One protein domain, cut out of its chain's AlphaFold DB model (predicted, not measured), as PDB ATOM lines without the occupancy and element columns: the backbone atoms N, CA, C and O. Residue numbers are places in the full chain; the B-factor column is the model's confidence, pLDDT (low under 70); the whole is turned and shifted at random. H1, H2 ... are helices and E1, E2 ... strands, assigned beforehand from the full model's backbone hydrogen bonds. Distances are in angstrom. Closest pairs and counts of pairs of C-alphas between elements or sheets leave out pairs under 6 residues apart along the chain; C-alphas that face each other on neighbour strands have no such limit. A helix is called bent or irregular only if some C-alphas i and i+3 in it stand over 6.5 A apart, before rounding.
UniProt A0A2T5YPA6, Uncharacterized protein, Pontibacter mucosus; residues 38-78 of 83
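What this domain is: This is residues 38 to 78 of the 83 residues of an uncharacterized protein of Pontibacter mucosus (UniProt A0A2T5YPA6). A two-stranded hairpin, E1 and E2, makes a small twisted slab, and the one named helix, H1, is set over one face of it, with the other face left bare. The first printed residues, 38 to 39, run along the edge of E1 away from E2 as a short antiparallel pairing with residues 64 to 65, and the stretch after them leads across to H1. The printed part has 41 residues, with one named helix and two named strands in the order H1, E1, E2; the sheet has the order E1 - E2, antiparallel, and the class is mixed, helices and strands. The whole is compact, with a radius of gyration of the C-alphas of 9.6 A and spans of 28 by 22 by 14 A.

Where its parts are: The printed part begins at Glu 38, whose C-alpha is at (17.908, -9.953, 48.179), and residues 38 to 45 come before the first named element. H1 takes residues 46 to 55, from C-alpha 46 at (30.840, -0.876, 53.099), and measures 14.4 A from first to last C-alpha. E1 takes residues 61 to 67 and measures 17.2 A; with 7 residues it is the longest strand. E2 takes residues 72 to 77, measures 16.4 A and ends at C-alpha 77, at (12.772, 1.411, 44.505).

How they stand to each other: E1 and E2 are antiparallel neighbours and form a hairpin, with 158 degrees between their N-to-C directions. C-alphas 64 and 75 face each other at 4.5 A, and C-alphas 67 and 72 face each other at 5.2 A. Across the pair, N 65 and O 74 are within hydrogen-bond range at 2.8 A, and so are N 74 and O 65, also at 2.8 A. Residues 38 to 39 pair antiparallel with residues 64 to 65 of E1, a stretch too short to bear a strand name. H1 and E2 are apart, with no C-alpha of the one within 8 A of the other. In H1 every O i to N i+4 pair is within hydrogen-bond range, and it is not bent.

The domain as a whole: The two C-alphas farthest apart are those of Gly 56 and Asn 69, at 27.6 A, while the first and last printed C-alphas, of Glu 38 and Glu 78, are 13.7 A apart. The printed part has no cut. The link from H1 to E1 is tight, with 5 residues between them, and the link from E1 to E2 is tight, with 4; no link is long. The mean pLDDT of the printed part is 82.5, and no printed residue of this model is under 70.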
ATOM      1  N   GLU A  38      18.473 -11.177  47.614       84.75
ATOM      2  CA  GLU A  38      17.908  -9.953  48.179       84.75
ATOM      3  C   GLU A  38      18.709  -9.513  49.407       84.75
ATOM      4  O   GLU A  38      19.012 -10.322  50.283       84.75
ATOM      5  N   PHE A  39      19.022  -8.220  49.474       84.88
ATOM      6  CA  PHE A  39      19.759  -7.607  50.575       84.88
ATOM      7  C   PHE A  39      19.118  -6.295  51.001       84.88
ATOM      8  O   PHE A  39      18.632  -5.504  50.187       84.88
ATOM      9  N   THR A  40      19.197  -6.018  52.291       84.25
ATOM     10  CA  THR A  40      18.923  -4.690  52.838       84.25
ATOM     11  C   THR A  40      20.156  -3.793  52.719       84.25
ATOM     12  O   THR A  40      21.278  -4.253  52.503       84.25
ATOM     13  N   PHE A  41      19.969  -2.478  52.874       82.88
ATOM     14  CA  PHE A  41      21.083  -1.527  52.834       82.88
ATOM     15  C   PHE A  41      22.191  -1.857  53.852       82.88
ATOM     16  O   PHE A  41      23.366  -1.635  53.574       82.88
ATOM     17  N   GLU A  42      21.825  -2.403  55.013       82.31
ATOM     18  CA  GLU A  42      22.748  -2.745  56.105       82.31
ATOM     19  C   GLU A  42      23.599  -3.989  55.802       82.31
ATOM     20  O   GLU A  42      24.681  -4.144  56.365       82.31
ATOM     21  N   GLU A  43      23.138  -4.855  54.897       84.81
ATOM     22  CA  GLU A  43      23.826  -6.093  54.507       84.81
ATOM     23  C   GLU A  43      24.772  -5.900  53.312       84.81
ATOM     24  O   GLU A  43      25.552  -6.795  52.982       84.81
ATOM     25  N   LEU A  44      24.737  -4.729  52.666       82.81
ATOM     26  CA  LEU A  44      25.673  -4.378  51.602       82.81
ATOM     27  C   LEU A  44      27.102  -4.244  52.137       82.81
ATOM     28  O   LEU A  44      27.333  -3.847  53.276       82.81
ATOM     29  N   LEU A  45      28.081  -4.471  51.264       85.44
ATOM     30  CA  LEU A  45      29.483  -4.160  51.546       85.44
ATOM     31  C   LEU A  45      29.668  -2.654  51.801       85.44
ATOM     32  O   LEU A  45      29.094  -1.834  51.087       85.44
ATOM     33  N   ASP A  46      30.554  -2.280  52.730       85.31
ATOM     34  CA  ASP A  46      30.840  -0.876  53.099       85.31
ATOM     35  C   ASP A  46      31.131   0.039  51.892       85.31
ATOM     36  O   ASP A  46      30.784   1.227  51.870       85.31
ATOM     37  N   VAL A  47      31.781  -0.519  50.864       85.81
ATOM     38  CA  VAL A  47      32.120   0.188  49.621       85.81
ATOM     39  C   VAL A  47      30.853   0.566  48.848       85.81
ATOM     40  O   VAL A  47      30.703   1.721  48.440       85.81
ATOM     41  N   GLU A  48      29.923  -0.378  48.711       82.56
ATOM     42  CA  GLU A  48      28.627  -0.168  48.061       82.56
ATOM     43  C   GLU A  48      27.742   0.747  48.910       82.56
ATOM     44  O   GLU A  48      27.191   1.719  48.391       82.56
ATOM     45  N   GLN A  49      27.681   0.532  50.229       83.88
ATOM     46  CA  GLN A  49      26.944   1.411  51.144       83.88
ATOM     47  C   GLN A  49      27.367   2.872  50.981       83.88
ATOM     48  O   GLN A  49      26.522   3.762  50.887       83.88
ATOM     49  N   THR A  50      28.673   3.135  50.881       84.88
ATOM     50  CA  THR A  50      29.199   4.493  50.693       84.88
ATOM     51  C   THR A  50      28.791   5.085  49.342       84.88
ATOM     52  O   THR A  50      28.458   6.273  49.263       84.88
ATOM     53  N   HIS A  51      28.811   4.281  48.274       84.31
ATOM     54  CA  HIS A  51      28.380   4.701  46.941       84.31
ATOM     55  C   HIS A  51      26.900   5.116  46.943       84.31
ATOM     56  O   HIS A  51      26.559   6.229  46.532       84.31
ATOM     57  N   TRP A  52      26.034   4.268  47.498       82.12
ATOM     58  CA  TRP A  52      24.596   4.520  47.567       82.12
ATOM     59  C   TRP A  52      24.244   5.633  48.558       82.12
ATOM     60  O   TRP A  52      23.436   6.501  48.231       82.12
ATOM     61  N   ALA A  53      24.909   5.722  49.711       83.06
ATOM     62  CA  ALA A  53      24.708   6.816  50.665       83.06
ATOM     63  C   ALA A  53      24.987   8.192  50.039       83.06
ATOM     64  O   ALA A  53      24.234   9.141  50.263       83.06
ATOM     65  N   ARG A  54      26.026   8.301  49.198       83.44
ATOM     66  CA  ARG A  54      26.341   9.545  48.472       83.44
ATOM     67  C   ARG A  54      25.288   9.927  47.439       83.44
ATOM     68  O   ARG A  54      25.113  11.113  47.179       83.44
ATOM     69  N   SER A  55      24.601   8.948  46.858       81.19
ATOM     70  CA  SER A  55      23.549   9.200  45.869       81.19
ATOM     71  C   SER A  55      22.283   9.820  46.477       81.19
ATOM     72  O   SER A  55      21.494  10.423  45.756       81.19
ATOM     73  N   GLY A  56      22.082   9.695  47.797       78.12
ATOM     74  CA  GLY A  56      20.922  10.244  48.504       78.12
ATOM     75  C   GLY A  56      19.600   9.507  48.255       78.12
ATOM     76  O   GLY A  56      18.602   9.846  48.887       78.12
ATOM     77  N   VAL A  57      19.581   8.481  47.394       79.56
ATOM     78  CA  VAL A  57      18.369   7.710  47.062       79.56
ATOM     79  C   VAL A  57      18.129   6.507  47.975       79.56
ATOM     80  O   VAL A  57      17.110   5.847  47.835       79.56
ATOM     81  N   VAL A  58      19.004   6.244  48.955       80.19
ATOM     82  CA  VAL A  58      18.879   5.099  49.888       80.19
ATOM     83  C   VAL A  58      17.504   5.033  50.553       80.19
ATOM     84  O   VAL A  58      16.950   3.956  50.693       80.19
ATOM     85  N   ARG A  59      16.918   6.184  50.901       77.50
ATOM     86  CA  ARG A  59      15.590   6.255  51.538       77.50
ATOM     87  C   ARG A  59      14.426   5.842  50.633       77.50
ATOM     88  O   ARG A  59      13.331   5.674  51.142       77.50
ATOM     89  N   GLN A  60      14.646   5.766  49.322       81.50
ATOM     90  CA  GLN A  60      13.649   5.363  48.325       81.50
ATOM     91  C   GLN A  60      13.855   3.911  47.871       81.50
ATOM     92  O   GLN A  60      13.041   3.376  47.123       81.50
ATOM     93  N   ILE A  61      14.969   3.287  48.265       83.12
ATOM     94  CA  ILE A  61      15.287   1.909  47.909       83.12
ATOM     95  C   ILE A  61      14.648   1.007  48.960       83.12
ATOM     96  O   ILE A  61      15.015   1.088  50.131       83.12
ATOM     97  N   GLY A  62      13.723   0.149  48.534       81.69
ATOM     98  CA  GLY A  62      13.126  -0.854  49.414       81.69
ATOM     99  C   GLY A  62      14.120  -1.976  49.709       81.69
ATOM    100  O   GLY A  62      14.376  -2.306  50.864       81.69
ATOM    101  N   TYR A  63      14.734  -2.527  48.659       83.25
ATOM    102  CA  TYR A  63      15.719  -3.605  48.765       83.25
ATOM    103  C   TYR A  63      16.713  -3.596  47.598       83.25
ATOM    104  O   TYR A  63      16.485  -3.005  46.537       83.25
ATOM    105  N   PHE A  64      17.842  -4.262  47.809       86.38
ATOM    106  CA  PHE A  64      18.882  -4.489  46.817       86.38
ATOM    107  C   PHE A  64      18.850  -5.937  46.345       86.38
ATOM    108  O   PHE A  64      18.468  -6.841  47.077       86.38
ATOM    109  N   LEU A  65      19.279  -6.148  45.110       86.62
ATOM    110  CA  LEU A  65      19.429  -7.450  44.486       86.62
ATOM    111  C   LEU A  65      20.873  -7.604  44.029       86.62
ATOM    112  O   LEU A  65      21.390  -6.736  43.320       86.62
ATOM    113  N   TYR A  66      21.502  -8.720  44.371       85.94
ATOM    114  CA  TYR A  66      22.851  -9.051  43.927       85.94
ATOM    115  C   TYR A  66      22.852 -10.297  43.050       85.94
ATOM    116  O   TYR A  66      22.234 -11.315  43.357       85.94
ATOM    117  N   CYS A  67      23.579 -10.220  41.940       84.94
ATOM    118  CA  CYS A  67      23.807 -11.350  41.057       84.94
ATOM    119  C   CYS A  67      25.242 -11.883  41.221       84.94
ATOM    120  O   CYS A  67      26.157 -11.281  40.652       84.94
ATOM    121  N   PRO A  68      25.461 -13.053  41.856       80.88
ATOM    122  CA  PRO A  68      26.808 -13.603  42.054       80.88
ATOM    123  C   PRO A  68      27.504 -14.002  40.744       80.88
ATOM    124  O   PRO A  68      28.727 -14.039  40.665       80.88
ATOM    125  N   ASN A  69      26.739 -14.271  39.680       83.38
ATOM    126  CA  ASN A  69      27.287 -14.672  38.379       83.38
ATOM    127  C   ASN A  69      27.903 -13.509  37.582       83.38
ATOM    128  O   ASN A  69      28.743 -13.748  36.718       83.38
ATOM    129  N   TYR A  70      27.461 -12.272  37.830       81.69
ATOM    130  CA  TYR A  70      27.925 -11.077  37.108       81.69
ATOM    131  C   TYR A  70      28.480  -9.991  38.027       81.69
ATOM    132  O   TYR A  70      28.863  -8.938  37.527       81.69
ATOM    133  N   ASP A  71      28.526 -10.262  39.333       80.12
ATOM    134  CA  ASP A  71      28.959  -9.325  40.367       80.12
ATOM    135  C   ASP A  71      28.238  -7.967  40.250       80.12
ATOM    136  O   ASP A  71      28.840  -6.898  40.290       80.12
ATOM    137  N   GLU A  72      26.922  -8.020  40.010       79.50
ATOM    138  CA  GLU A  72      26.097  -6.844  39.721       79.50
ATOM    139  C   GLU A  72      25.099  -6.600  40.853       79.50
ATOM    140  O   GLU A  72      24.298  -7.481  41.179       79.50
ATOM    141  N   TYR A  73      25.118  -5.381  41.395       80.00
ATOM    142  CA  TYR A  73      24.123  -4.882  42.340       80.00
ATOM    143  C   TYR A  73      23.050  -4.081  41.603       80.00
ATOM    144  O   TYR A  73      23.331  -3.240  40.749       80.00
ATOM    145  N   SER A  74      21.795  -4.329  41.942       80.06
ATOM    146  CA  SER A  74      20.645  -3.565  41.472       80.06
ATOM    147  C   SER A  74      19.844  -3.095  42.675       80.06
ATOM    148  O   SER A  74      19.667  -3.841  43.628       80.06
ATOM    149  N   ALA A  75      19.353  -1.863  42.631       83.56
ATOM    150  CA  ALA A  75      18.472  -1.326  43.657       83.56
ATOM    151  C   ALA A  75      17.037  -1.317  43.131       83.56
ATOM    152  O   ALA A  75      16.797  -0.829  42.021       83.56
ATOM    153  N   ILE A  76      16.098  -1.837  43.918       83.88
ATOM    154  CA  ILE A  76      14.671  -1.748  43.624       83.88
ATOM    155  C   ILE A  76      14.070  -0.654  44.497       83.88
ATOM    156  O   ILE A  76      14.154  -0.682  45.725       83.88
ATOM    157  N   LEU A  77      13.492   0.343  43.832       81.75
ATOM    158  CA  LEU A  77      12.772   1.411  44.505       81.75
ATOM    159  C   LEU A  77      11.448   0.858  45.017       81.75
ATOM    160  O   LEU A  77      10.738   0.174  44.275       81.75
ATOM    161  N   GLU A  78      11.121   1.172  46.264       71.12
ATOM    162  CA  GLU A  78       9.769   0.974  46.765       71.12
ATOM    163  C   GLU A  78       8.911   2.025  46.053       71.12
ATOM    164  O   GLU A  78       9.019   3.222  46.312       71.12
TER     165      GLU A  78